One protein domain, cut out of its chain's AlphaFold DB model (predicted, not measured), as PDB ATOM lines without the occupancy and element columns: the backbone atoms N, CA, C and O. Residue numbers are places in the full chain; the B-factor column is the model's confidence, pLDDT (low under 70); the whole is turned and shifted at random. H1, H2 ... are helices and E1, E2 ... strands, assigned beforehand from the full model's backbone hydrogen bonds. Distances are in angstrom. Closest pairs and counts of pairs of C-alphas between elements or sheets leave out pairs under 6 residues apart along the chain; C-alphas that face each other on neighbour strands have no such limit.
ATOM      1  N   GLN A  17     119.890 104.593 161.786       89.78
ATOM      2  CA  GLN A  17     119.672 103.562 160.768       89.78
ATOM      3  C   GLN A  17     120.786 103.466 159.711       89.78
ATOM      4  O   GLN A  17     120.940 102.416 159.090       89.78
ATOM      5  N   ASP A  18     121.545 104.544 159.494       90.61
ATOM      6  CA  ASP A  18     122.628 104.588 158.505       90.61
ATOM      7  C   ASP A  18     123.989 104.204 159.121       90.61
ATOM      8  O   ASP A  18     124.925 103.850 158.388       90.61
ATOM      9  N   MET A  19     124.078 104.264 160.457       93.88
ATOM     10  CA  MET A  19     125.264 103.970 161.261       93.88
ATOM     11  C   MET A  19     125.597 102.473 161.266       93.88
ATOM     12  O   MET A  19     124.719 101.610 161.237       93.88
ATOM     13  N   GLU A  20     126.887 102.147 161.360       95.32
ATOM     14  CA  GLU A  20     127.313 100.808 161.787       95.32
ATOM     15  C   GLU A  20     126.919 100.609 163.260       95.32
ATOM     16  O   GLU A  20     126.977 101.550 164.054       95.32
ATOM     17  N   ILE A  21     126.519  99.388 163.632       95.71
ATOM     18  CA  ILE A  21     125.984  99.074 164.971       95.71
ATOM     19  C   ILE A  21     126.973  99.481 166.068       95.71
ATOM     20  O   ILE A  21     126.576 100.044 167.087       95.71
ATOM     21  N   GLU A  22     128.261  99.217 165.850       97.64
ATOM     22  CA  GLU A  22     129.312  99.585 166.793       97.64
ATOM     23  C   GLU A  22     129.471 101.103 166.932       97.64
ATOM     24  O   GLU A  22     129.538 101.600 168.052       97.64
ATOM     25  N   TYR A  23     129.486 101.853 165.829       98.18
ATOM     26  CA  TYR A  23     129.616 103.306 165.910       98.18
ATOM     27  C   TYR A  23     128.402 103.960 166.573       98.18
ATOM     28  O   TYR A  23     128.585 104.870 167.376       98.18
ATOM     29  N   GLU A  24     127.176 103.495 166.312       97.92
ATOM     30  CA  GLU A  24     126.003 103.999 167.041       97.92
ATOM     31  C   GLU A  24     126.127 103.722 168.543       97.92
ATOM     32  O   GLU A  24     125.883 104.610 169.359       97.92
ATOM     33  N   TYR A  25     126.540 102.506 168.918       98.04
ATOM     34  CA  TYR A  25     126.772 102.164 170.318       98.04
ATOM     35  C   TYR A  25     127.798 103.109 170.956       98.04
ATOM     36  O   TYR A  25     127.526 103.679 172.010       98.04
ATOM     37  N   LEU A  26     128.939 103.336 170.300       98.60
ATOM     38  CA  LEU A  26     129.989 104.225 170.796       98.60
ATOM     39  C   LEU A  26     129.532 105.685 170.891       98.60
ATOM     40  O   LEU A  26     129.848 106.343 171.880       98.60
ATOM     41  N   ALA A  27     128.750 106.180 169.927       98.51
ATOM     42  CA  ALA A  27     128.171 107.522 169.986       98.51
ATOM     43  C   ALA A  27     127.272 107.678 171.220       98.51
ATOM     44  O   ALA A  27     127.384 108.656 171.957       98.51
ATOM     45  N   MET A  28     126.414 106.690 171.490       98.40
ATOM     46  CA  MET A  28     125.536 106.726 172.661       98.40
ATOM     47  C   MET A  28     126.311 106.575 173.975       98.40
ATOM     48  O   MET A  28     125.962 107.232 174.955       98.40
ATOM     49  N   GLN A  29     127.372 105.761 174.011       98.24
ATOM     50  CA  GLN A  29     128.245 105.656 175.187       98.24
ATOM     51  C   GLN A  29     128.993 106.963 175.466       98.24
ATOM     52  O   GLN A  29     129.101 107.351 176.624       98.24
ATOM     53  N   LEU A  30     129.447 107.674 174.430       98.33
ATOM     54  CA  LEU A  30     130.089 108.983 174.578       98.33
ATOM     55  C   LEU A  30     129.143 110.033 175.169       98.33
ATOM     56  O   LEU A  30     129.554 110.837 175.997       98.33
ATOM     57  N   ILE A  31     127.865 110.007 174.797       97.61
ATOM     58  CA  ILE A  31     126.855 110.876 175.416       97.61
ATOM     59  C   ILE A  31     126.601 110.440 176.865       97.61
ATOM     60  O   ILE A  31     126.582 111.260 177.780       97.61
ATOM     61  N   LYS A  32     126.418 109.133 177.096       97.17
ATOM     62  CA  LYS A  32     126.107 108.572 178.420       97.17
ATOM     63  C   LYS A  32     127.244 108.755 179.434       97.17
ATOM     64  O   LYS A  32     126.961 108.784 180.634       97.17
ATOM     65  N   SER A  33     128.491 108.867 178.972       96.29
ATOM     66  CA  SER A  33     129.663 109.073 179.829       96.29
ATOM     67  C   SER A  33     129.703 110.459 180.476       96.29
ATOM     68  O   SER A  33     130.438 110.644 181.440       96.29
ATOM     69  N   GLY A  34     128.949 111.432 179.949       95.62
ATOM     70  CA  GLY A  34     129.009 112.827 180.391       95.62
ATOM     71  C   GLY A  34     130.317 113.537 180.031       95.62
ATOM     72  O   GLY A  34     130.581 114.622 180.531       95.62
ATOM     73  N   LYS A  35     131.156 112.955 179.164       94.22
ATOM     74  CA  LYS A  35     132.430 113.570 178.751       94.22
ATOM     75  C   LYS A  35     132.339 114.398 177.472       94.22
ATOM     76  O   LYS A  35     133.314 115.051 177.108       94.22
ATOM     77  N   LEU A  36     131.175 114.405 176.823       95.60
ATOM     78  CA  LEU A  36     130.892 115.212 175.640       95.60
ATOM     79  C   LEU A  36     130.393 116.613 176.023       95.60
ATOM     80  O   LEU A  36     129.323 116.770 176.613       95.60
ATOM     81  N   ARG A  37     131.158 117.624 175.628       92.90
ATOM     82  CA  ARG A  37     130.927 119.048 175.857       92.90
ATOM     83  C   ARG A  37     130.747 119.732 174.510       92.90
ATOM     84  O   ARG A  37     131.579 119.593 173.622       92.90
ATOM     85  N   ILE A  38     129.627 120.408 174.336       93.76
ATOM     86  CA  ILE A  38     129.189 121.003 173.081       93.76
ATOM     87  C   ILE A  38     128.887 122.472 173.333       93.76
ATOM     88  O   ILE A  38     128.110 122.789 174.235       93.76
ATOM     89  N   ASP A  39     129.458 123.321 172.487       90.80
ATOM     90  CA  ASP A  39     129.149 124.743 172.381       90.80
ATOM     91  C   ASP A  39     128.768 125.065 170.927       90.80
ATOM     92  O   ASP A  39     129.553 124.881 170.005       90.80
ATOM     93  N   THR A  40     127.536 125.488 170.671       84.10
ATOM     94  CA  THR A  40     127.060 125.799 169.315       84.10
ATOM     95  C   THR A  40     126.903 127.299 169.080       84.10
ATOM     96  O   THR A  40     126.030 127.678 168.301       84.10
ATOM     97  N   ASN A  41     127.688 128.142 169.763       76.75
ATOM     98  CA  ASN A  41     127.518 129.597 169.911       76.75
ATOM     99  C   ASN A  41     126.287 129.979 170.749       76.75
ATOM    100  O   ASN A  41     126.413 130.687 171.743       76.75
ATOM    101  N   ASP A  42     125.097 129.500 170.368       82.01
ATOM    102  CA  ASP A  42     123.842 129.852 171.048       82.01
ATOM    103  C   ASP A  42     123.491 128.889 172.189       82.01
ATOM    104  O   ASP A  42     122.820 129.266 173.148       82.01
ATOM    105  N   CYS A  43     123.915 127.627 172.081       90.33
ATOM    106  CA  CYS A  43     123.596 126.569 173.034       90.33
ATOM    107  C   CYS A  43     124.866 125.954 173.613       90.33
ATOM    108  O   CYS A  43     125.825 125.701 172.893       90.33
ATOM    109  N   CYS A  44     124.830 125.612 174.895       92.09
ATOM    110  CA  CYS A  44     125.947 124.984 175.587       92.09
ATOM    111  C   CYS A  44     125.432 123.929 176.576       92.09
ATOM    112  O   CYS A  44     124.358 124.084 177.164       92.09
ATOM    113  N   ASN A  45     126.158 122.817 176.735       94.17
ATOM    114  CA  ASN A  45     125.789 121.749 177.674       94.17
ATOM    115  C   ASN A  45     126.762 121.579 178.849       94.17
ATOM    116  O   ASN A  45     126.689 120.556 179.525       94.17
ATOM    117  N   PHE A  46     127.656 122.527 179.118       93.35
ATOM    118  CA  PHE A  46     128.596 122.442 180.236       93.35
ATOM    119  C   PHE A  46     128.732 123.779 180.968       93.35
ATOM    120  O   PHE A  46     128.473 124.837 180.410       93.35
ATOM    121  N   ALA A  47     129.114 123.721 182.240       91.32
ATOM    122  CA  ALA A  47     129.398 124.889 183.065       91.32
ATOM    123  C   ALA A  47     130.858 124.897 183.503       91.32
ATOM    124  O   ALA A  47     131.512 123.853 183.591       91.32
ATOM    125  N   ARG A  48     131.355 126.092 183.813       87.35
ATOM    126  CA  ARG A  48     132.725 126.298 184.259       87.35
ATOM    127  C   ARG A  48     132.782 126.403 185.779       87.35
ATOM    128  O   ARG A  48     132.083 127.206 186.401       87.35
ATOM    129  N   PHE A  49     133.651 125.601 186.372       88.41
ATOM    130  CA  PHE A  49     134.014 125.666 187.775       88.41
ATOM    131  C   PHE A  49     135.422 126.238 187.905       88.41
ATOM    132  O   PHE A  49     136.368 125.649 187.394       88.41
ATOM    133  N   THR A  50     135.565 127.344 188.630       85.79
ATOM    134  CA  THR A  50     136.870 127.940 188.933       85.79
ATOM    135  C   THR A  50     136.980 128.149 190.440       85.79
ATOM    136  O   THR A  50     136.102 128.771 191.037       85.79
ATOM    137  N   ASP A  51     138.071 127.675 191.040       85.35
ATOM    138  CA  ASP A  51     138.472 127.995 192.412       85.35
ATOM    139  C   ASP A  51     139.901 128.569 192.387       85.35
ATOM    140  O   ASP A  51     140.874 127.806 192.342       85.35
ATOM    141  N   PRO A  52     140.051 129.909 192.374       82.73
ATOM    142  CA  PRO A  52     141.358 130.558 192.304       82.73
ATOM    143  C   PRO A  52     142.271 130.225 193.488       82.73
ATOM    144  O   PRO A  52     143.484 130.165 193.311       82.73
ATOM    145  N   ALA A  53     141.708 129.970 194.676       84.67
ATOM    146  CA  ALA A  53     142.491 129.706 195.884       84.67
ATOM    147  C   ALA A  53     143.278 128.391 195.789       84.67
ATOM    148  O   ALA A  53     144.366 128.269 196.345       84.67
ATOM    149  N   LEU A  54     142.741 127.417 195.050       80.82
ATOM    150  CA  LEU A  54     143.384 126.130 194.784       80.82
ATOM    151  C   LEU A  54     143.907 126.007 193.348       80.82
ATOM    152  O   LEU A  54     144.392 124.944 192.965       80.82
ATOM    153  N   ASN A  55     143.807 127.079 192.554       78.55
ATOM    154  CA  ASN A  55     144.104 127.080 191.125       78.55
ATOM    155  C   ASN A  55     143.391 125.935 190.372       78.55
ATOM    156  O   ASN A  55     143.971 125.274 189.507       78.55
ATOM    157  N   ILE A  56     142.135 125.664 190.745       80.58
ATOM    158  CA  ILE A  56     141.300 124.654 190.093       80.58
ATOM    159  C   ILE A  56     140.510 125.338 188.987       80.58
ATOM    160  O   ILE A  56     139.826 126.333 189.226       80.58
ATOM    161  N   ASN A  57     140.536 124.749 187.797       78.21
ATOM    162  CA  ASN A  57     139.590 125.069 186.745       78.21
ATOM    163  C   ASN A  57     139.119 123.787 186.060       78.21
ATOM    164  O   ASN A  57     139.940 122.983 185.622       78.21
ATOM    165  N   LEU A  58     137.804 123.600 185.988       84.57
ATOM    166  CA  LEU A  58     137.162 122.440 185.391       84.57
ATOM    167  C   LEU A  58     135.929 122.847 184.598       84.57
ATOM    168  O   LEU A  58     135.223 123.796 184.937       84.57
ATOM    169  N   MET A  59     135.618 122.061 183.574       87.77
ATOM    170  CA  MET A  59     134.366 122.173 182.836       87.77
ATOM    171  C   MET A  59     133.526 120.939 183.125       87.77
ATOM    172  O   MET A  59     133.950 119.824 182.838       87.77
ATOM    173  N   ILE A  60     132.334 121.117 183.680       91.99
ATOM    174  CA  ILE A  60     131.457 120.012 184.079       91.99
ATOM    175  C   ILE A  60     130.235 119.996 183.171       91.99
ATOM    176  O   ILE A  60     129.553 121.013 183.024       91.99
ATOM    177  N   SER A  61     129.955 118.852 182.552       94.53
ATOM    178  CA  SER A  61     128.786 118.707 181.686       94.53
ATOM    179  C   SER A  61     127.477 118.722 182.479       94.53
ATOM    180  O   SER A  61     127.403 118.395 183.667       94.53
ATOM    181  N   LYS A  62     126.388 119.043 181.783       95.03
ATOM    182  CA  LYS A  62     125.022 118.905 182.284       95.03
ATOM    183  C   LYS A  62     124.745 117.476 182.715       95.03
ATOM    184  O   LYS A  62     124.093 117.261 183.736       95.03
ATOM    185  N   GLU A  63     125.209 116.503 181.943       95.18
ATOM    186  CA  GLU A  63     125.034 115.091 182.235       95.18
ATOM    187  C   GLU A  63     125.678 114.715 183.575       95.18
ATOM    188  O   GLU A  63     125.011 114.093 184.399       95.18
ATOM    189  N   GLU A  64     126.909 115.156 183.842       95.54
ATOM    190  CA  GLU A  64     127.617 114.911 185.111       95.54
ATOM    191  C   GLU A  64     126.876 115.485 186.331       95.54
ATOM    192  O   GLU A  64     126.865 114.877 187.400       95.54
ATOM    193  N   LEU A  65     126.182 116.615 186.171       94.90
ATOM    194  CA  LEU A  65     125.432 117.261 187.258       94.90
ATOM    195  C   LEU A  65     124.008 116.726 187.455       94.90
ATOM    196  O   LEU A  65     123.390 117.006 188.486       94.90
ATOM    197  N   THR A  66     123.445 116.029 186.462       93.64
ATOM    198  CA  THR A  66     122.007 115.691 186.436       93.64
ATOM    199  C   THR A  66     121.706 114.207 186.287       93.64
ATOM    200  O   THR A  66     120.606 113.782 186.642       93.64
ATOM    201  N   LYS A  67     122.629 113.394 185.764       95.68
ATOM    202  CA  LYS A  67     122.405 111.957 185.590       95.68
ATOM    203  C   LYS A  67     122.753 111.209 186.878       95.68
ATOM    204  O   LYS A  67     123.912 111.246 187.286       95.68
ATOM    205  N   PRO A  68     121.805 110.463 187.482       96.52
ATOM    206  CA  PRO A  68     122.032 109.787 188.761       96.52
ATOM    207  C   PRO A  68     123.261 108.871 188.788       96.52
ATOM    208  O   PRO A  68     123.939 108.791 189.804       96.52
ATOM    209  N   HIS A  69     123.585 108.215 187.668       95.99
ATOM    210  CA  HIS A  69     124.732 107.306 187.579       95.99
ATOM    211  C   HIS A  69     126.094 108.010 187.468       95.99
ATOM    212  O   HIS A  69     127.109 107.333 187.591       95.99
ATOM    213  N   LEU A  70     126.134 109.327 187.224       96.63
ATOM    214  CA  LEU A  70     127.372 110.117 187.131       96.63
ATOM    215  C   LEU A  70     127.647 110.938 188.395       96.63
ATOM    216  O   LEU A  70     128.808 111.137 188.741       96.63
ATOM    217  N   ILE A  71     126.595 111.351 189.115       95.67
ATOM    218  CA  ILE A  71     126.704 112.195 190.315       95.67
ATOM    219  C   ILE A  71     127.735 111.660 191.326       95.67
ATOM    220  O   ILE A  71     128.595 112.445 191.719       95.67
ATOM    221  N   PRO A  72     127.747 110.365 191.718       94.93
ATOM    222  CA  PRO A  72     128.718 109.867 192.696       94.93
ATOM    223  C   PRO A  72     130.175 110.034 192.251       94.93
ATOM    224  O   PRO A  72     131.046 110.362 193.057       94.93
ATOM    225  N   GLU A  73     130.452 109.831 190.961       92.97
ATOM    226  CA  GLU A  73     131.794 109.998 190.411       92.97
ATOM    227  C   GLU A  73     132.201 111.474 190.383       92.97
ATOM    228  O   GLU A  73     133.310 111.814 190.792       92.97
ATOM    229  N   THR A  74     131.298 112.359 189.961       93.10
ATOM    230  CA  THR A  74     131.534 113.807 189.957       93.10
ATOM    231  C   THR A  74     131.722 114.348 191.380       93.10
ATOM    232  O   THR A  74     132.605 115.171 191.615       93.10
ATOM    233  N   THR A  75     130.968 113.847 192.361       93.50
ATOM    234  CA  THR A  75     131.163 114.157 193.786       93.50
ATOM    235  C   THR A  75     132.554 113.738 194.254       93.50
ATOM    236  O   THR A  75     133.261 114.543 194.859       93.50
ATOM    237  N   LYS A  76     132.988 112.518 193.911       91.74
ATOM    238  CA  LYS A  76     134.326 112.017 194.248       91.74
ATOM    239  C   LYS A  76     135.441 112.834 193.591       91.74
ATOM    240  O   LYS A  76     136.465 113.078 194.227       91.74
ATOM    241  N   LEU A  77     135.247 113.286 192.348       90.34
ATOM    242  CA  LEU A  77     136.169 114.205 191.675       90.34
ATOM    243  C   LEU A  77     136.352 115.474 192.514       90.34
ATOM    244  O   LEU A  77     137.482 115.788 192.883       90.34
ATOM    245  N   PHE A  78     135.267 116.154 192.894       90.41
ATOM    246  CA  PHE A  78     135.375 117.356 193.722       90.41
ATOM    247  C   PHE A  78     136.007 117.082 195.088       90.41
ATOM    248  O   PHE A  78     136.913 117.809 195.486       90.41
ATOM    249  N   GLN A  79     135.615 116.007 195.778       90.24
ATOM    250  CA  GLN A  79     136.255 115.607 197.035       90.24
ATOM    251  C   GLN A  79     137.773 115.440 196.863       90.24
ATOM    252  O   GLN A  79     138.540 115.981 197.657       90.24
ATOM    253  N   SER A  80     138.219 114.785 195.787       87.98
ATOM    254  CA  SER A  80     139.646 114.581 195.515       87.98
ATOM    255  C   SER A  80     140.413 115.883 195.248       87.98
ATOM    256  O   SER A  80     141.532 116.033 195.740       87.98
ATOM    257  N   LEU A  81     139.807 116.856 194.555       86.67
ATOM    258  CA  LEU A  81     140.414 118.173 194.303       86.67
ATOM    259  C   LEU A  81     140.659 118.944 195.602       86.67
ATOM    260  O   LEU A  81     141.680 119.610 195.753       86.67
ATOM    261  N   TYR A  82     139.752 118.792 196.565       86.48
ATOM    262  CA  TYR A  82     139.902 119.327 197.913       86.48
ATOM    263  C   TYR A  82     140.666 118.379 198.853       86.48
ATOM    264  O   TYR A  82     140.622 118.573 200.066       86.48
ATOM    265  N   LYS A  83     141.356 117.341 198.355       85.22
ATOM    266  CA  LYS A  83     142.073 116.340 199.177       85.22
ATOM    267  C   LYS A  83     141.202 115.737 200.297       85.22
ATOM    268  O   LYS A  83     141.687 115.479 201.393       85.22
ATOM    269  N   ASN A  84     139.911 115.545 200.028       80.63
ATOM    270  CA  ASN A  84     138.875 115.091 200.963       80.63
ATOM    271  C   ASN A  84     138.631 116.016 202.175       80.63
ATOM    272  O   ASN A  84     138.021 115.590 203.148       80.63
ATOM    273  N   SER A  85     139.081 117.276 202.125       85.64
ATOM    274  CA  SER A  85     138.858 118.270 203.190       85.64
ATOM    275  C   SER A  85     137.565 119.080 203.034       85.64
ATOM    276  O   SER A  85     137.138 119.747 203.973       85.64
ATOM    277  N   ALA A  86     136.930 119.047 201.858       82.42
ATOM    278  CA  ALA A  86     135.674 119.754 201.634       82.42
ATOM    279  C   ALA A  86     134.514 119.058 202.351       82.42
ATOM    280  O   ALA A  86     134.305 117.858 202.180       82.42
ATOM    281  N   SER A  87     133.726 119.832 203.099       88.45
ATOM    282  CA  SER A  87     132.486 119.345 203.702       88.45
ATOM    283  C   SER A  87     131.436 119.012 202.638       88.45
ATOM    284  O   SER A  87     131.400 119.626 201.568       88.45
ATOM    285  N   ASP A  88     130.510 118.108 202.958       88.98
ATOM    286  CA  ASP A  88     129.386 117.786 202.068       88.98
ATOM    287  C   ASP A  88     128.556 119.031 201.719       88.98
ATOM    288  O   ASP A  88     128.108 119.190 200.585       88.98
ATOM    289  N   GLN A  89     128.422 119.978 202.654       90.80
ATOM    290  CA  GLN A  89     127.778 121.271 202.406       90.80
ATOM    291  C   GLN A  89     128.512 122.089 201.337       90.80
ATOM    292  O   GLN A  89     127.874 122.657 200.448       90.80
ATOM    293  N   LYS A  90     129.853 122.128 201.381       90.88
ATOM    294  CA  LYS A  90     130.664 122.799 200.359       90.88
ATOM    295  C   LYS A  90     130.457 122.139 198.999       90.88
ATOM    296  O   LYS A  90     130.187 122.848 198.031       90.88
ATOM    297  N   ILE A  91     130.523 120.810 198.926       92.14
ATOM    298  CA  ILE A  91     130.313 120.066 197.676       92.14
ATOM    299  C   ILE A  91     128.905 120.313 197.118       92.14
ATOM    300  O   ILE A  91     128.771 120.662 195.946       92.14
ATOM    301  N   ASN A  92     127.866 120.241 197.951       93.38
ATOM    302  CA  ASN A  92     126.493 120.536 197.535       93.38
ATOM    303  C   ASN A  92     126.356 121.969 197.002       93.38
ATOM    304  O   ASN A  92     125.779 122.168 195.935       93.38
ATOM    305  N   SER A  93     126.985 122.955 197.654       93.91
ATOM    306  CA  SER A  93     126.982 124.341 197.166       93.91
ATOM    307  C   SER A  93     127.643 124.491 195.787       93.91
ATOM    308  O   SER A  93     127.178 125.275 194.957       93.91
ATOM    309  N   ILE A  94     128.701 123.718 195.509       93.53
ATOM    310  CA  ILE A  94     129.367 123.695 194.199       93.53
ATOM    311  C   ILE A  94     128.408 123.140 193.144       93.53
ATOM    312  O   ILE A  94     128.219 123.768 192.100       93.53
ATOM    313  N   PHE A  95     127.760 122.007 193.427       94.50
ATOM    314  CA  PHE A  95     126.769 121.412 192.529       94.50
ATOM    315  C   PHE A  95     125.601 122.360 192.253       94.50
ATOM    316  O   PHE A  95     125.208 122.515 191.097       94.50
ATOM    317  N   ASP A  96     125.063 123.021 193.276       94.82
ATOM    318  CA  ASP A  96     123.945 123.954 193.126       94.82
ATOM    319  C   ASP A  96     124.331 125.173 192.290       94.82
ATOM    320  O   ASP A  96     123.578 125.586 191.404       94.82
ATOM    321  N   ASN A  97     125.528 125.722 192.506       95.05
ATOM    322  CA  ASN A  97     126.041 126.830 191.707       95.05
ATOM    323  C   ASN A  97     126.237 126.428 190.241       95.05
ATOM    324  O   ASN A  97     125.827 127.169 189.348       95.05
ATOM    325  N   LEU A  98     126.800 125.248 189.975       95.48
ATOM    326  CA  LEU A  98     126.981 124.754 188.609       95.48
ATOM    327  C   LEU A  98     125.643 124.453 187.924       95.48
ATOM    328  O   LEU A  98     125.450 124.828 186.769       95.48
ATOM    329  N   LYS A  99     124.674 123.863 188.633       94.88
ATOM    330  CA  LYS A  99     123.311 123.661 188.113       94.88
ATOM    331  C   LYS A  99     122.645 124.991 187.762       94.88
ATOM    332  O   LYS A  99     122.064 125.098 186.684       94.88
ATOM    333  N   LYS A 100     122.776 126.015 188.614       94.78
ATOM    334  CA  LYS A 100     122.285 127.375 188.334       94.78
ATOM    335  C   LYS A 100     122.966 127.997 187.118       94.78
ATOM    336  O   LYS A 100     122.300 128.679 186.349       94.78
ATOM    337  N   GLN A 101     124.269 127.774 186.920       92.71
ATOM    338  CA  GLN A 101     124.958 128.223 185.706       92.71
ATOM    339  C   GLN A 101     124.378 127.543 184.461       92.71
ATOM    340  O   GLN A 101     123.995 128.237 183.527       92.71
ATOM    341  N   ILE A 102     124.224 126.214 184.474       91.98
ATOM    342  CA  ILE A 102     123.656 125.474 183.334       91.98
ATOM    343  C   ILE A 102     122.218 125.901 183.030       91.98
ATOM    344  O   ILE A 102     121.846 125.980 181.866       91.98
ATOM    345  N   GLN A 103     121.409 126.205 184.046       91.51
ATOM    346  CA  GLN A 103     120.038 126.690 183.850       91.51
ATOM    347  C   GLN A 103     119.961 128.032 183.106       91.51
ATOM    348  O   GLN A 103     118.935 128.313 182.495       91.51
ATOM    349  N   LYS A 104     121.022 128.849 183.145       91.60
ATOM    350  CA  LYS A 104     121.103 130.116 182.400       91.60
ATOM    351  C   LYS A 104     121.495 129.919 180.932       91.60
ATOM    352  O   LYS A 104     121.341 130.847 180.145       91.60
ATOM    353  N   LEU A 105     122.019 128.748 180.570       89.68
ATOM    354  CA  LEU A 105     122.455 128.430 179.211       89.68
ATOM    355  C   LEU A 105     121.288 127.876 178.392       89.68
ATOM    356  O   LEU A 105     120.446 127.135 178.909       89.68
ATOM    357  N   GLN A 106     121.262 128.166 177.088       90.83
ATOM    358  CA  GLN A 106     120.339 127.461 176.205       90.83
ATOM    359  C   GLN A 106     120.809 126.007 176.042       90.83
ATOM    360  O   GLN A 106     121.971 125.760 175.702       90.83
ATOM    361  N   PRO A 107     119.937 125.016 176.282       92.28
ATOM    362  CA  PRO A 107     120.338 123.623 176.227       92.28
ATOM    363  C   PRO A 107     120.526 123.156 174.783       92.28
ATOM    364  O   PRO A 107     119.655 123.341 173.931       92.28
ATOM    365  N   VAL A 108     121.613 122.426 174.535       93.47
ATOM    366  CA  VAL A 108     121.804 121.720 173.263       93.47
ATOM    367  C   VAL A 108     120.693 120.677 173.094       93.47
ATOM    368  O   VAL A 108     120.447 119.842 173.970       93.47
ATOM    369  N   LYS A 109     119.989 120.729 171.956       93.55
ATOM    370  CA  LYS A 109     118.916 119.778 171.634       93.55
ATOM    371  C   LYS A 109     119.481 118.361 171.538       93.55
ATOM    372  O   LYS A 109     120.486 118.139 170.868       93.55
ATOM    373  N   LYS A 110     118.763 117.384 172.098       94.66
ATOM    374  CA  LYS A 110     119.153 115.963 172.083       94.66
ATOM    375  C   LYS A 110     119.515 115.454 170.681       94.66
ATOM    376  O   LYS A 110     120.525 114.782 170.521       94.66
ATOM    377  N   GLU A 111     118.715 115.795 169.670       93.60
ATOM    378  CA  GLU A 111     118.961 115.392 168.277       93.60
ATOM    379  C   GLU A 111     120.311 115.915 167.758       93.60
ATOM    380  O   GLU A 111     121.068 115.164 167.151       93.60
ATOM    381  N   VAL A 112     120.655 117.171 168.067       94.05
ATOM    382  CA  VAL A 112     121.941 117.788 167.703       94.05
ATOM    383  C   VAL A 112     123.094 117.076 168.409       94.05
ATOM    384  O   VAL A 112     124.062 116.696 167.756       94.05
ATOM    385  N   THR A 113     122.967 116.816 169.715       96.41
ATOM    386  CA  THR A 113     123.956 116.050 170.489       96.41
ATOM    387  C   THR A 113     124.209 114.669 169.884       96.41
ATOM    388  O   THR A 113     125.360 114.276 169.699       96.41
ATOM    389  N   GLU A 114     123.148 113.936 169.532       97.24
ATOM    390  CA  GLU A 114     123.270 112.618 168.906       97.24
ATOM    391  C   GLU A 114     123.944 112.685 167.532       97.24
ATOM    392  O   GLU A 114     124.826 111.876 167.246       97.24
ATOM    393  N   MET A 115     123.568 113.646 166.683       96.40
ATOM    394  CA  MET A 115     124.185 113.804 165.365       96.40
ATOM    395  C   MET A 115     125.671 114.177 165.467       96.40
ATOM    396  O   MET A 115     126.484 113.606 164.741       96.40
ATOM    397  N   LEU A 116     126.054 115.068 166.389       97.18
ATOM    398  CA  LEU A 116     127.460 115.430 166.613       97.18
ATOM    399  C   LEU A 116     128.281 114.251 167.126       97.18
ATOM    400  O   LEU A 116     129.357 113.979 166.592       97.18
ATOM    401  N   ALA A 117     127.756 113.507 168.102       98.21
ATOM    402  CA  ALA A 117     128.414 112.305 168.601       98.21
ATOM    403  C   ALA A 117     128.625 111.279 167.475       98.21
ATOM    404  O   ALA A 117     129.710 110.713 167.355       98.21
ATOM    405  N   ARG A 118     127.625 111.077 166.603       98.11
ATOM    406  CA  ARG A 118     127.733 110.188 165.434       98.11
ATOM    407  C   ARG A 118     128.809 110.649 164.454       98.11
ATOM    408  O   ARG A 118     129.595 109.814 164.004       98.11
ATOM    409  N   LEU A 119     128.869 111.941 164.124       97.90
ATOM    410  CA  LEU A 119     129.920 112.483 163.255       97.90
ATOM    411  C   LEU A 119     131.310 112.259 163.858       97.90
ATOM    412  O   LEU A 119     132.199 111.779 163.157       97.90
ATOM    413  N   PHE A 120     131.464 112.547 165.153       98.33
ATOM    414  CA  PHE A 120     132.725 112.435 165.878       98.33
ATOM    415  C   PHE A 120     133.260 110.998 165.920       98.33
ATOM    416  O   PHE A 120     134.411 110.762 165.559       98.33
ATOM    417  N   VAL A 121     132.438 110.014 166.304       98.36
ATOM    418  CA  VAL A 121     132.919 108.624 166.424       98.36
ATOM    419  C   VAL A 121     133.298 108.004 165.078       98.36
ATOM    420  O   VAL A 121     134.156 107.129 165.039       98.36
ATOM    421  N   GLN A 122     132.702 108.468 163.973       97.88
ATOM    422  CA  GLN A 122     133.052 108.034 162.614       97.88
ATOM    423  C   GLN A 122     134.395 108.598 162.121       97.88
ATOM    424  O   GLN A 122     134.900 108.128 161.104       97.88
ATOM    425  N   SER A 123     134.983 109.575 162.816       97.98
ATOM    426  CA  SER A 123     136.238 110.225 162.415       97.98
ATOM    427  C   SER A 123     137.490 109.385 162.699       97.98
ATOM    428  O   SER A 123     138.580 109.751 162.269       97.98
ATOM    429  N   ALA A 124     137.369 108.255 163.402       97.02
ATOM    430  CA  ALA A 124     138.494 107.367 163.695       97.02
ATOM    431  C   ALA A 124     138.092 105.885 163.730       97.02
ATOM    432  O   ALA A 124     136.918 105.506 163.663       97.02
ATOM    433  N   HIS A 125     139.094 105.013 163.851       97.76
ATOM    434  CA  HIS A 125     138.858 103.593 164.092       97.76
ATOM    435  C   HIS A 125     138.141 103.392 165.448       97.76
ATOM    436  O   HIS A 125     138.546 104.023 166.426       97.76
ATOM    437  N   PRO A 126     137.146 102.483 165.572       98.21
ATOM    438  CA  PRO A 126     136.343 102.354 166.796       98.21
ATOM    439  C   PRO A 126     137.159 102.091 168.071       98.21
ATOM    440  O   PRO A 126     136.784 102.546 169.148       98.21
ATOM    441  N   ILE A 127     138.308 101.414 167.956       98.18
ATOM    442  CA  ILE A 127     139.202 101.158 169.100       98.18
ATOM    443  C   ILE A 127     139.732 102.442 169.750       98.18
ATOM    444  O   ILE A 127     139.925 102.483 170.961       98.18
ATOM    445  N   VAL A 128     139.930 103.500 168.960       97.80
ATOM    446  CA  VAL A 128     140.392 104.802 169.455       97.80
ATOM    447  C   VAL A 128     139.311 105.408 170.349       97.80
ATOM    448  O   VAL A 128     139.598 105.863 171.452       97.80
ATOM    449  N   ILE A 129     138.050 105.312 169.919       98.02
ATOM    450  CA  ILE A 129     136.890 105.781 170.686       98.02
ATOM    451  C   ILE A 129     136.687 104.943 171.954       98.02
ATOM    452  O   ILE A 129     136.372 105.487 173.007       98.02
ATOM    453  N   ARG A 130     136.910 103.626 171.894       97.75
ATOM    454  CA  ARG A 130     136.865 102.759 173.083       97.75
ATOM    455  C   ARG A 130     137.895 103.171 174.130       97.75
ATOM    456  O   ARG A 130     137.545 103.300 175.298       97.75
ATOM    457  N   TRP A 131     139.131 103.443 173.716       95.96
ATOM    458  CA  TRP A 131     140.163 103.966 174.615       95.96
ATOM    459  C   TRP A 131     139.822 105.344 175.176       95.96
ATOM    460  O   TRP A 131     140.075 105.597 176.350       95.96
ATOM    461  N   LEU A 132     139.235 106.218 174.361       94.83
ATOM    462  CA  LEU A 132     138.754 107.528 174.798       94.83
ATOM    463  C   LEU A 132     137.720 107.372 175.925       94.83
ATOM    464  O   LEU A 132     137.842 108.012 176.968       94.83
ATOM    465  N   LEU A 133     136.754 106.462 175.757       95.94
ATOM    466  CA  LEU A 133     135.746 106.151 176.774       95.94
ATOM    467  C   LEU A 133     136.359 105.539 178.042       95.94
ATOM    468  O   LEU A 133     136.006 105.963 179.139       95.94
ATOM    469  N   LEU A 134     137.290 104.585 177.906       94.00
ATOM    470  CA  LEU A 134     137.983 103.966 179.045       94.00
ATOM    471  C   LEU A 134     138.790 104.981 179.858       94.00
ATOM    472  O   LEU A 134     138.734 104.972 181.085       94.00
ATOM    473  N   ASN A 135     139.496 105.885 179.177       91.14
ATOM    474  CA  ASN A 135     140.275 106.941 179.820       91.14
ATOM    475  C   ASN A 135     139.398 108.078 180.358       91.14
ATOM    476  O   ASN A 135     139.928 109.011 180.955       91.14
ATOM    477  N   LYS A 136     138.076 108.030 180.127       91.31
ATOM    478  CA  LYS A 136     137.126 109.097 180.473       91.31
ATOM    479  C   LYS A 136     137.549 110.460 179.910       91.31
ATOM    480  O   LYS A 136     137.321 111.494 180.534       91.31
ATOM    481  N   THR A 137     138.155 110.434 178.725       90.77
ATOM    482  CA  THR A 137     138.686 111.603 178.023       90.77
ATOM    483  C   THR A 137     137.568 112.574 177.668       90.77
ATOM    484  O   THR A 137     136.515 112.183 177.161       90.77
ATOM    485  N   GLU A 138     137.824 113.851 177.923       91.29
ATOM    486  CA  GLU A 138     136.902 114.941 177.633       91.29
ATOM    487  C   GLU A 138     136.900 115.270 176.142       91.29
ATOM    488  O   GLU A 138     137.955 115.323 175.514       91.29
ATOM    489  N   VAL A 139     135.717 115.486 175.569       93.29
ATOM    490  CA  VAL A 139     135.545 115.838 174.155       93.29
ATOM    491  C   VAL A 139     134.773 117.138 174.062       93.29
ATOM    492  O   VAL A 139     133.620 117.195 174.478       93.29
ATOM    493  N   PHE A 140     135.396 118.148 173.482       92.48
ATOM    494  CA  PHE A 140     134.864 119.480 173.261       92.48
ATOM    495  C   PHE A 140     134.575 119.668 171.774       92.48
ATOM    496  O   PHE A 140     135.487 119.588 170.952       92.48
ATOM    497  N   LEU A 141     133.311 119.894 171.424       93.40
ATOM    498  CA  LEU A 141     132.867 120.157 170.057       93.40
ATOM    499  C   LEU A 141     132.270 121.563 169.969       93.40
ATOM    500  O   LEU A 141     131.390 121.893 170.764       93.40
ATOM    501  N   THR A 142     132.684 122.353 168.975       91.24
ATOM    502  CA  THR A 142     132.107 123.681 168.739       91.24
ATOM    503  C   THR A 142     131.850 124.049 167.284       91.24
ATOM    504  O   THR A 142     132.571 123.628 166.375       91.24
ATOM    505  N   TYR A 143     130.814 124.872 167.079       85.24
ATOM    506  CA  TYR A 143     130.555 125.575 165.814       85.24
ATOM    507  C   TYR A 143     131.267 126.925 165.729       85.24
ATOM    508  O   TYR A 143     131.327 127.497 164.638       85.24
ATOM    509  N   SER A 144     131.793 127.442 166.840       76.87
ATOM    510  CA  SER A 144     132.537 128.700 166.881       76.87
ATOM    511  C   SER A 144     133.777 128.632 165.994       76.87
ATOM    512  O   SER A 144     134.298 127.555 165.687       76.87
ATOM    513  N   HIS A 145     134.248 129.799 165.553       63.42
ATOM    514  CA  HIS A 145     135.427 129.892 164.695       63.42
ATOM    515  C   HIS A 145     136.722 129.548 165.426       63.42
ATOM    516  O   HIS A 145     137.669 129.112 164.773       63.42
ATOM    517  N   ASN A 146     136.779 129.744 166.746       62.68
ATOM    518  CA  ASN A 146     137.999 129.550 167.504       62.68
ATOM    519  C   ASN A 146     137.787 128.595 168.679       62.68
ATOM    520  O   ASN A 146     136.860 128.740 169.473       62.68
ATOM    521  N   ILE A 147     138.704 127.635 168.823       58.38
ATOM    522  CA  ILE A 147     138.752 126.773 170.008       58.38
ATOM    523  C   ILE A 147     139.053 127.591 171.268       58.38
ATOM    524  O   ILE A 147     138.625 127.222 172.358       58.38
ATOM    525  N   GLY A 148     139.755 128.723 171.108       54.97
ATOM    526  CA  GLY A 148     140.044 129.666 172.186       54.97
ATOM    527  C   GLY A 148     138.787 130.190 172.880       54.97
ATOM    528  O   GLY A 148     138.859 130.520 174.054       54.97
ATOM    529  N   ASP A 149     137.639 130.178 172.196       51.66
ATOM    530  CA  ASP A 149     136.355 130.573 172.781       51.66
ATOM    531  C   ASP A 149     135.811 129.498 173.742       51.66
ATOM    532  O   ASP A 149     135.121 129.816 174.707       51.66
ATOM    533  N   MET A 150     136.157 128.221 173.519       53.62
ATOM    534  CA  MET A 150     135.829 127.120 174.435       53.62
ATOM    535  C   MET A 150     136.860 126.949 175.550       53.62
ATOM    536  O   MET A 150     136.523 126.460 176.626       53.62
ATOM    537  N   MET A 151     138.131 127.255 175.280       52.82
ATOM    538  CA  MET A 151     139.223 127.047 176.225       52.82
ATOM    539  C   MET A 151     139.291 128.173 177.251       52.82
ATOM    540  O   MET A 151     139.144 129.347 176.932       52.82
ATOM    541  N   ASP A 152     139.606 127.835 178.500       53.55
ATOM    542  CA  ASP A 152     140.005 128.872 179.443       53.55
ATOM    543  C   ASP A 152     141.365 129.471 179.063       53.55
ATOM    544  O   ASP A 152     142.282 128.732 178.720       53.55
ATOM    545  N   ILE A 153     141.520 130.784 179.239       43.17
ATOM    546  CA  ILE A 153     142.774 131.531 179.113       43.17
ATOM    547  C   ILE A 153     143.899 130.887 179.934       43.17
ATOM    548  O   ILE A 153     145.009 130.822 179.429       43.17
ATOM    549  N   VAL A 154     143.658 130.361 181.145       43.25
ATOM    550  CA  VAL A 154     144.720 129.712 181.949       43.25
ATOM    551  C   VAL A 154     145.121 128.361 181.358       43.25
ATOM    552  O   VAL A 154     146.311 128.049 181.286       43.25
ATOM    553  N   SER A 155     144.152 127.574 180.880       46.01
ATOM    554  CA  SER A 155     144.428 126.348 180.122       46.01
ATOM    555  C   SER A 155     145.158 126.672 178.820       46.01
ATOM    556  O   SER A 155     146.158 126.040 178.521       46.01
ATOM    557  N   TRP A 156     144.747 127.706 178.090       42.15
ATOM    558  CA  TRP A 156     145.381 128.158 176.853       42.15
ATOM    559  C   TRP A 156     146.798 128.710 177.088       42.15
ATOM    560  O   TRP A 156     147.718 128.374 176.351       42.15
ATOM    561  N   GLN A 157     147.019 129.473 178.163       39.82
ATOM    562  CA  GLN A 157     148.331 129.994 178.569       39.82
ATOM    563  C   GLN A 157     149.282 128.883 179.032       39.82
ATOM    564  O   GLN A 157     150.464 128.930 178.701       39.82
ATOM    565  N   ARG A 158     148.791 127.864 179.760       42.59
ATOM    566  CA  ARG A 158     149.588 126.672 180.121       42.59
ATOM    567  C   ARG A 158     149.889 125.776 178.919       42.59
ATOM    568  O   ARG A 158     150.951 125.163 178.883       42.59
ATOM    569  N   VAL A 159     148.951 125.670 177.980       41.91
ATOM    570  CA  VAL A 159     149.035 124.795 176.796       41.91
ATOM    571  C   VAL A 159     149.794 125.464 175.638       41.91
ATOM    572  O   VAL A 159     150.300 124.780 174.748       41.91
ATOM    573  N   GLY A 160     149.955 126.789 175.685       38.06
ATOM    574  CA  GLY A 160     150.543 127.588 174.617       38.06
ATOM    575  C   GLY A 160     149.621 127.684 173.399       38.06
ATOM    576  O   GLY A 160     148.648 126.943 173.261       38.06
ATOM    577  N   GLY A 161     149.961 128.570 172.459       33.86
ATOM    578  CA  GLY A 161     149.280 128.721 171.162       33.86
ATOM    579  C   GLY A 161     149.399 127.509 170.221       33.86
ATOM    580  O   GLY A 161     149.250 127.654 169.010       33.86
ATOM    581  N   ASN A 162     149.676 126.317 170.753       36.66
ATOM    582  CA  ASN A 162     149.699 125.061 170.024       36.66
ATOM    583  C   ASN A 162     148.259 124.648 169.707       36.66
ATOM    584  O   ASN A 162     147.590 123.981 170.497       36.66
ATOM    585  N   SER A 163     147.783 125.030 168.526       38.22
ATOM    586  CA  SER A 163     146.442 124.715 168.026       38.22
ATOM    587  C   SER A 163     146.156 123.215 167.829       38.22
ATOM    588  O   SER A 163     145.012 122.882 167.553       38.22
ATOM    589  N   GLY A 164     147.141 122.317 167.991       40.27
ATOM    590  CA  GLY A 164     146.953 120.862 167.830       40.27
ATOM    591  C   GLY A 164     147.655 119.962 168.858       40.27
ATOM    592  O   GLY A 164     147.587 118.745 168.747       40.27
ATOM    593  N   MET A 165     148.345 120.513 169.867       41.41
ATOM    594  CA  MET A 165     149.106 119.719 170.852       41.41
ATOM    595  C   MET A 165     148.663 120.032 172.285       41.41
ATOM    596  O   MET A 165     149.397 120.653 173.048       41.41
ATOM    597  N   GLN A 166     147.460 119.598 172.668       49.83
ATOM    598  CA  GLN A 166     146.889 119.922 173.989       49.83
ATOM    599  C   GLN A 166     146.960 118.769 175.005       49.83
ATOM    600  O   GLN A 166     146.525 118.906 176.141       49.83
ATOM    601  N   SER A 167     147.578 117.644 174.628       44.35
ATOM    602  CA  SER A 167     147.764 116.459 175.481       44.35
ATOM    603  C   SER A 167     149.219 115.970 175.506       44.35
ATOM    604  O   SER A 167     149.528 114.805 175.251       44.35
ATOM    605  N   THR A 168     150.176 116.861 175.774       40.34
ATOM    606  CA  THR A 168     151.606 116.492 175.767       40.34
ATOM    607  C   THR A 168     151.996 115.589 176.935       40.34
ATOM    608  O   THR A 168     152.808 114.685 176.754       40.34
ATOM    609  N   ASN A 169     151.395 115.761 178.115       44.54
ATOM    610  CA  ASN A 169     151.752 114.961 179.291       44.54
ATOM    611  C   ASN A 169     150.952 113.655 179.423       44.54
ATOM    612  O   ASN A 169     151.223 112.875 180.338       44.54
ATOM    613  N   GLY A 170     149.949 113.436 178.562       48.35
ATOM    614  CA  GLY A 170     149.104 112.247 178.580       48.35
ATOM    615  C   GLY A 170     148.165 112.102 179.790       48.35
ATOM    616  O   GLY A 170     147.211 111.331 179.736       48.35
ATOM    617  N   LYS A 171     148.389 112.838 180.883       50.18
ATOM    618  CA  LYS A 171     147.633 112.689 182.135       50.18
ATOM    619  C   LYS A 171     146.278 113.398 182.101       50.18
ATOM    620  O   LYS A 171     145.343 112.871 182.686       50.18
ATOM    621  N   ASP A 172     146.155 114.472 181.320       62.19
ATOM    622  CA  ASP A 172     144.922 115.260 181.177       62.19
ATOM    623  C   ASP A 172     144.561 115.427 179.693       62.19
ATOM    624  O   ASP A 172     144.573 116.525 179.138       62.19
ATOM    625  N   VAL A 173     144.319 114.310 178.995       71.22
ATOM    626  CA  VAL A 173     143.970 114.371 177.569       71.22
ATOM    627  C   VAL A 173     142.525 114.827 177.405       71.22
ATOM    628  O   VAL A 173     141.604 114.130 177.832       71.22
ATOM    629  N   ALA A 174     142.345 115.947 176.717       85.33
ATOM    630  CA  ALA A 174     141.078 116.392 176.161       85.33
ATOM    631  C   ALA A 174     141.189 116.497 174.632       85.33
ATOM    632  O   ALA A 174     142.272 116.724 174.089       85.33
ATOM    633  N   ILE A 175     140.068 116.286 173.948       89.06
ATOM    634  CA  ILE A 175     139.937 116.376 172.494       89.06
ATOM    635  C   ILE A 175     139.112 117.604 172.163       89.06
ATOM    636  O   ILE A 175     138.020 117.778 172.696       89.06
ATOM    637  N   PHE A 176     139.615 118.421 171.249       88.94
ATOM    638  CA  PHE A 176     139.071 119.730 170.932       88.94
ATOM    639  C   PHE A 176     138.795 119.826 169.435       88.94
ATOM    640  O   PHE A 176     139.699 119.705 168.621       88.94
ATOM    641  N   VAL A 177     137.535 120.026 169.053       90.90
ATOM    642  CA  VAL A 177     137.124 120.075 167.648       90.90
ATOM    643  C   VAL A 177     136.254 121.299 167.422       90.90
ATOM    644  O   VAL A 177     135.107 121.351 167.857       90.90
ATOM    645  N   SER A 178     136.789 122.265 166.686       89.75
ATOM    646  CA  SER A 178     136.037 123.408 166.171       89.75
ATOM    647  C   SER A 178     135.825 123.235 164.672       89.75
ATOM    648  O   SER A 178     136.771 122.937 163.949       89.75
ATOM    649  N   CYS A 179     134.592 123.410 164.191       88.82
ATOM    650  CA  CYS A 179     134.301 123.329 162.761       88.82
ATOM    651  C   CYS A 179     133.937 124.657 162.097       88.82
ATOM    652  O   CYS A 179     133.816 124.659 160.875       88.82
ATOM    653  N   GLY A 180     133.787 125.766 162.832       86.21
ATOM    654  CA  GLY A 180     133.493 127.090 162.266       86.21
ATOM    655  C   GLY A 180     132.302 127.095 161.295       86.21
ATOM    656  O   GLY A 180     132.503 127.094 160.078       86.21
ATOM    657  N   GLY A 181     131.080 127.069 161.820       89.62
ATOM    658  CA  GLY A 181     129.823 126.945 161.071       89.62
ATOM    659  C   GLY A 181     128.971 125.766 161.547       89.62
ATOM    660  O   GLY A 181     129.485 124.799 162.113       89.62
ATOM    661  N   ASN A 182     127.662 125.836 161.312       92.09
ATOM    662  CA  ASN A 182     126.692 124.828 161.723       92.09
ATOM    663  C   ASN A 182     126.648 123.652 160.718       92.09
ATOM    664  O   ASN A 182     126.156 123.823 159.598       92.09
ATOM    665  N   PRO A 183     127.072 122.430 161.099       93.28
ATOM    666  CA  PRO A 183     127.065 121.247 160.233       93.28
ATOM    667  C   PRO A 183     125.663 120.786 159.802       93.28
ATOM    668  O   PRO A 183     125.541 119.986 158.873       93.28
ATOM    669  N   PHE A 184     124.605 121.261 160.464       93.00
ATOM    670  CA  PHE A 184     123.222 120.852 160.207       93.00
ATOM    671  C   PHE A 184     122.370 121.928 159.524       93.00
ATOM    672  O   PHE A 184     121.171 121.725 159.343       93.00
ATOM    673  N   ALA A 185     122.975 123.056 159.151       91.30
ATOM    674  CA  ALA A 185     122.347 124.077 158.317       91.30
ATOM    675  C   ALA A 185     122.524 123.766 156.815       91.30
ATOM    676  O   ALA A 185     123.166 122.785 156.428       91.30
ATOM    677  N   GLU A 186     121.905 124.570 155.948       88.99
ATOM    678  CA  GLU A 186     122.100 124.440 154.501       88.99
ATOM    679  C   GLU A 186     123.513 124.869 154.083       88.99
ATOM    680  O   GLU A 186     124.143 125.711 154.717       88.99
ATOM    681  N   ASN A 187     124.002 124.317 152.970       88.37
ATOM    682  CA  ASN A 187     125.240 124.804 152.366       88.37
ATOM    683  C   ASN A 187     125.049 126.260 151.914       88.37
ATOM    684  O   ASN A 187     124.041 126.586 151.279       88.37
ATOM    685  N   ASN A 188     126.058 127.103 152.131       85.56
ATOM    686  CA  ASN A 188     126.084 128.435 151.538       85.56
ATOM    687  C   ASN A 188     126.065 128.322 149.996       85.56
ATOM    688  O   ASN A 188     126.880 127.611 149.405       85.56
ATOM    689  N   LYS A 189     125.116 129.006 149.342       85.19
ATOM    690  CA  LYS A 189     124.940 128.962 147.879       85.19
ATOM    691  C   LYS A 189     126.060 129.680 147.122       85.19
ATOM    692  O   LYS A 189     126.395 129.264 146.018       85.19
ATOM    693  N   GLU A 190     126.619 130.735 147.703       84.08
ATOM    694  CA  GLU A 190     127.666 131.569 147.099       84.08
ATOM    695  C   GLU A 190     129.066 131.017 147.399       84.08
ATOM    696  O   GLU A 190     129.948 131.027 146.539       84.08
ATOM    697  N   HIS A 191     129.254 130.465 148.602       84.12
ATOM    698  CA  HIS A 191     130.526 129.912 149.073       84.12
ATOM    699  C   HIS A 191     130.363 128.506 149.674       84.12
ATOM    700  O   HIS A 191     130.567 128.319 150.871       84.12
ATOM    701  N   PRO A 192     130.042 127.477 148.866       85.10
ATOM    702  CA  PRO A 192     129.731 126.139 149.376       85.10
ATOM    703  C   PRO A 192     130.922 125.425 150.037       85.10
ATOM    704  O   PRO A 192     130.735 124.424 150.721       85.10
ATOM    705  N   SER A 193     132.155 125.896 149.833       86.43
ATOM    706  CA  SER A 193     133.370 125.331 150.434       86.43
ATOM    707  C   SER A 193     133.662 125.842 151.853       86.43
ATOM    708  O   SER A 193     134.579 125.338 152.504       86.43
ATOM    709  N   TYR A 194     132.901 126.811 152.367       86.42
ATOM    710  CA  TYR A 194     133.105 127.386 153.697       86.42
ATOM    711  C   TYR A 194     131.776 127.619 154.434       86.42
ATOM    712  O   TYR A 194     130.709 127.607 153.829       86.42
ATOM    713  N   GLY A 195     131.845 127.806 155.754       86.88
ATOM    714  CA  GLY A 195     130.676 128.064 156.595       86.88
ATOM    715  C   GLY A 195     129.797 126.830 156.783       86.88
ATOM    716  O   GLY A 195     130.295 125.716 156.945       86.88
ATOM    717  N   ASP A 196     128.492 127.036 156.777       91.53
ATOM    718  CA  ASP A 196     127.505 126.048 157.196       91.53
ATOM    719  C   ASP A 196     127.362 124.818 156.279       91.53
ATOM    720  O   ASP A 196     127.880 124.735 155.159       91.53
ATOM    721  N   GLY A 197     126.640 123.823 156.792       92.61
ATOM    722  CA  GLY A 197     126.270 122.610 156.082       92.61
ATOM    723  C   GLY A 197     127.429 121.639 155.905       92.61
ATOM    724  O   GLY A 197     128.214 121.383 156.821       92.61
ATOM    725  N   PHE A 198     127.541 121.045 154.717       93.73
ATOM    726  CA  PHE A 198     128.497 119.966 154.463       93.73
ATOM    727  C   PHE A 198     129.955 120.392 154.660       93.73
ATOM    728  O   PHE A 198     130.773 119.576 155.082       93.73
ATOM    729  N   ALA A 199     130.290 121.657 154.395       92.70
ATOM    730  CA  ALA A 199     131.636 122.166 154.631       92.70
ATOM    731  C   ALA A 199     131.995 122.155 156.130       92.70
ATOM    732  O   ALA A 199     133.114 121.778 156.478       92.70
ATOM    733  N   ALA A 200     131.048 122.492 157.013       93.18
ATOM    734  CA  ALA A 200     131.213 122.370 158.462       93.18
ATOM    735  C   ALA A 200     131.259 120.902 158.921       93.18
ATOM    736  O   ALA A 200     132.106 120.551 159.740       93.18
ATOM    737  N   VAL A 201     130.435 120.011 158.346       95.39
ATOM    738  CA  VAL A 201     130.521 118.555 158.607       95.39
ATOM    739  C   VAL A 201     131.913 118.020 158.271       95.39
ATOM    740  O   VAL A 201     132.514 117.295 159.064       95.39
ATOM    741  N   ALA A 202     132.427 118.388 157.098       95.19
ATOM    742  CA  ALA A 202     133.749 117.990 156.647       95.19
ATOM    743  C   ALA A 202     134.844 118.533 157.573       95.19
ATOM    744  O   ALA A 202     135.664 117.745 158.039       95.19
ATOM    745  N   ARG A 203     134.808 119.824 157.935       93.67
ATOM    746  CA  ARG A 203     135.739 120.417 158.912       93.67
ATOM    747  C   ARG A 203     135.734 119.663 160.236       93.67
ATOM    748  O   ARG A 203     136.802 119.275 160.702       93.67
ATOM    749  N   LEU A 204     134.550 119.393 160.785       94.82
ATOM    750  CA  LEU A 204     134.393 118.661 162.039       94.82
ATOM    751  C   LEU A 204     135.079 117.296 161.971       94.82
ATOM    752  O   LEU A 204     135.888 116.977 162.837       94.82
ATOM    753  N   GLN A 205     134.788 116.489 160.946       96.78
ATOM    754  CA  GLN A 205     135.358 115.144 160.862       96.78
ATOM    755  C   GLN A 205     136.858 115.144 160.561       96.78
ATOM    756  O   GLN A 205     137.580 114.315 161.106       96.78
ATOM    757  N   ILE A 206     137.334 116.063 159.718       95.49
ATOM    758  CA  ILE A 206     138.753 116.172 159.360       95.49
ATOM    759  C   ILE A 206     139.584 116.571 160.586       95.49
ATOM    760  O   ILE A 206     140.603 115.937 160.849       95.49
ATOM    761  N   ILE A 207     139.132 117.568 161.354       92.93
ATOM    762  CA  ILE A 207     139.813 118.020 162.577       92.93
ATOM    763  C   ILE A 207     139.720 116.942 163.657       92.93
ATOM    764  O   ILE A 207     140.740 116.533 164.201       92.93
ATOM    765  N   ALA A 208     138.528 116.386 163.900       95.62
ATOM    766  CA  ALA A 208     138.363 115.287 164.849       95.62
ATOM    767  C   ALA A 208     139.279 114.099 164.524       95.62
ATOM    768  O   ALA A 208     139.858 113.506 165.427       95.62
ATOM    769  N   ALA A 209     139.435 113.748 163.246       97.46
ATOM    770  CA  ALA A 209     140.309 112.660 162.826       97.46
ATOM    771  C   ALA A 209     141.788 112.937 163.133       97.46
ATOM    772  O   ALA A 209     142.494 112.009 163.523       97.46
ATOM    773  N   GLN A 210     142.246 114.185 162.991       94.63
ATOM    774  CA  GLN A 210     143.606 114.591 163.357       94.63
ATOM    775  C   GLN A 210     143.823 114.476 164.871       94.63
ATOM    776  O   GLN A 210     144.754 113.802 165.310       94.63
ATOM    777  N   GLU A 211     142.918 115.039 165.674       92.16
ATOM    778  CA  GLU A 211     143.009 114.995 167.141       92.16
ATOM    779  C   GLU A 211     142.934 113.561 167.686       92.16
ATOM    780  O   GLU A 211     143.689 113.154 168.573       92.16
ATOM    781  N   LEU A 212     142.062 112.734 167.107       95.96
ATOM    782  CA  LEU A 212     141.983 111.309 167.426       95.96
ATOM    783  C   LEU A 212     143.219 110.541 166.933       95.96
ATOM    784  O   LEU A 212     143.584 109.527 167.529       95.96
ATOM    785  N   GLY A 213     143.886 111.019 165.881       96.45
ATOM    786  CA  GLY A 213     145.196 110.545 165.443       96.45
ATOM    787  C   GLY A 213     146.275 110.795 166.495       96.45
ATOM    788  O   GLY A 213     146.984 109.857 166.865       96.45
ATOM    789  N   HIS A 214     146.333 112.008 167.049       93.16
ATOM    790  CA  HIS A 214     147.229 112.366 168.158       93.16
ATOM    791  C   HIS A 214     146.965 111.542 169.421       93.16
ATOM    792  O   HIS A 214     147.903 111.137 170.109       93.16
ATOM    793  N   PHE A 215     145.697 111.257 169.726       93.78
ATOM    794  CA  PHE A 215     145.325 110.396 170.852       93.78
ATOM    795  C   PHE A 215     145.698 108.924 170.628       93.78
ATOM    796  O   PHE A 215     146.130 108.232 171.560       93.78
ATOM    797  N   ALA A 216     145.529 108.435 169.396       95.95
ATOM    798  CA  ALA A 216     145.894 107.079 169.002       95.95
ATOM    799  C   ALA A 216     147.413 106.856 169.034       95.95
ATOM    800  O   ALA A 216     147.855 105.763 169.373       95.95
ATOM    801  N   ASP A 217     148.202 107.891 168.740       94.91
ATOM    802  CA  ASP A 217     149.666 107.874 168.794       94.91
ATOM    803  C   ASP A 217     150.230 107.614 170.209       94.91
ATOM    804  O   ASP A 217     151.381 107.215 170.356       94.91
ATOM    805  N   ILE A 218     149.432 107.758 171.271       92.57
ATOM    806  CA  ILE A 218     149.861 107.429 172.638       92.57
ATOM    807  C   ILE A 218     149.973 105.904 172.811       92.57
ATOM    808  O   ILE A 218     148.977 105.176 172.801       92.57
ATOM    809  N   LYS A 219     151.189 105.418 173.066       92.87
ATOM    810  CA  LYS A 219     151.473 104.013 173.365       92.87
ATOM    811  C   LYS A 219     151.124 103.688 174.815       92.87
ATOM    812  O   LYS A 219     151.504 104.415 175.738       92.87
ATOM    813  N   ARG A 220     150.443 102.561 175.017       92.34
ATOM    814  CA  ARG A 220     149.980 102.082 176.326       92.34
ATOM    815  C   ARG A 220     150.533 100.692 176.623       92.34
ATOM    816  O   ARG A 220     150.767  99.917 175.699       92.34
ATOM    817  N   ASP A 221     150.758 100.396 177.897       92.31
ATOM    818  CA  ASP A 221     151.056  99.036 178.353       92.31
ATOM    819  C   ASP A 221     149.778  98.217 178.599       92.31
ATOM    820  O   ASP A 221     148.660  98.706 178.418       92.31
ATOM    821  N   ASP A 222     149.943  96.969 179.038       92.42
ATOM    822  CA  ASP A 222     148.840  96.044 179.336       92.42
ATOM    823  C   ASP A 222     147.951  96.491 180.507       92.42
ATOM    824  O   ASP A 222     146.841  95.994 180.673       92.42
ATOM    825  N   LYS A 223     148.415  97.453 181.316       92.26
ATOM    826  CA  LYS A 223     147.657  98.065 182.417       92.26
ATOM    827  C   LYS A 223     147.026  99.401 182.011       92.26
ATOM    828  O   LYS A 223     146.531 100.122 182.874       92.26
ATOM    829  N   GLY A 224     147.078  99.761 180.727       88.31
ATOM    830  CA  GLY A 224     146.578 101.033 180.205       88.31
ATOM    831  C   GLY A 224     147.426 102.250 180.585       88.31
ATOM    832  O   GLY A 224     147.043 103.382 180.280       88.31
ATOM    833  N   ARG A 225     148.591 102.055 181.217       90.16
ATOM    834  CA  ARG A 225     149.504 103.148 181.564       90.16
ATOM    835  C   ARG A 225     150.181 103.648 180.300       90.16
ATOM    836  O   ARG A 225     150.589 102.870 179.440       90.16
ATOM    837  N   GLN A 226     150.316 104.959 180.195       88.80
ATOM    838  CA  GLN A 226     150.903 105.589 179.022       88.80
ATOM    839  C   GLN A 226     152.435 105.522 179.112       88.80
ATOM    840  O   GLN A 226     153.011 105.906 180.127       88.80
ATOM    841  N   LEU A 227     153.081 105.003 178.064       88.15
ATOM    842  CA  LEU A 227     154.521 104.705 178.050       88.15
ATOM    843  C   LEU A 227     155.345 105.688 177.218       88.15
ATOM    844  O   LEU A 227     156.407 106.124 177.648       88.15
ATOM    845  N   THR A 228     154.872 105.998 176.013       90.74
ATOM    846  CA  THR A 228     155.502 106.922 175.058       90.74
ATOM    847  C   THR A 228     154.502 107.237 173.941       90.74
ATOM    848  O   THR A 228     153.330 106.874 174.041       90.74
ATOM    849  N   ARG A 229     154.954 107.858 172.851       92.06
ATOM    850  CA  ARG A 229     154.243 107.930 171.573       92.06
ATOM    851  C   ARG A 229     154.805 106.928 170.558       92.06
ATOM    852  O   ARG A 229     155.936 106.460 170.699       92.06
ATOM    853  N   HIS A 230     154.024 106.576 169.541       95.52
ATOM    854  CA  HIS A 230     154.507 105.785 168.407       95.52
ATOM    855  C   HIS A 230     155.408 106.630 167.493       95.52
ATOM    856  O   HIS A 230     156.410 106.130 166.979       95.52
TER     857      HIS A 230
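AT A GLANCE: This is residues 17 to 230 of the 440 residues of the protein "Uncharacterized protein RP034" of Rickettsia prowazekii (strain Madrid E) (UniProt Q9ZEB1). A small three-stranded sheet, E1, E4 and E5, lies near the middle with H5 and H8 over one face, while H1 and H6 pack beside these helices. A second lobe holds the hairpin E2 and E3 with H4, H2 and H3; the short hairpin E6 and E7 lies beyond the end of H8, and H7 sits in a long loop region. The 214 printed residues include eight named helices and seven named strands, in the order H1 E1 E2 E3 H2 H3 H4 H5 H6 E4 H7 E5 H8 E6 E7; the sheet order E1 E4 E5 is parallel, and both hairpins are antiparallel. The class is mixed, helices and strands; the whole is compact, with a radius of gyration of the C-alphas of 17.6 A and spans of 57 by 44 by 37 A.

IN THESE COORDINATES: The sheet has E1, residues 36 to 39, E4, 138 to 142, and E5, 174 to 178; C-alpha 36 is at (130.892, 115.212, 175.640). H5 is residues 110 to 121, 16.6 A, and H8 residues 198 to 216, 26.1 A. H1 is residues 21 to 32, 16.5 A, and H6 126 to 134. E2 is residues 46 to 51, E3 56 to 61, H2 62 to 66, H3 71 to 81 and H4 88 to 104, 24.6 A, beginning at (129.386, 117.786, 202.068). H7 is residues 153 to 159, E6 218 to 220 and E7 226 to 229, ending at (154.243, 107.930, 171.573).

HOW THE PARTS SIT: N 37 and O 139 of E1 and E4 are within hydrogen-bond range at 2.8 A, as are N 140 and O 175 of E4 and E5. E4, H7 and E5 form a strand-helix-strand unit, two parallel neighbour strands with a helix between, with a right-handed crossover. H5 and H8 make two layers with the sheet, on the same face; H5 runs across the strands at a height over the sheet of 9.8 A, H8 along them at 7.8 A. H1 touches H5 at a steep tilt of 58 degrees, closest at C-alphas 27 and 117, 5.0 A. H6 and H8 only just touch, with 3 pairs of C-alphas within 8 A, closest at C-alphas 128 and 216, 6.0 A. In the hairpin E2 and E3, N 49 and O 58 are 2.8 A apart; the closest C-alphas of E2 and H4, 47 and 102, are 5.8 A apart. H4 touches H2, with C-alphas 62 and 102 closest at 6.8 A; H2 and H3 touch only at the corner. In the hairpin E6 and E7, N 219 and O 228 are 2.8 A apart. In H1 to H8 every O i to N i+4 pair is within hydrogen-bond range.

THE WHOLE: The farthest C-alphas, of Ser 85 and Glu 190, are 58.7 A apart. The printed part has no cut; the links H7 to E5 and E5 to H8 are long, with 14 and 19 residues. Residues 145 to 172 have pLDDT under 70, against a mean of 86.1 for the printed part.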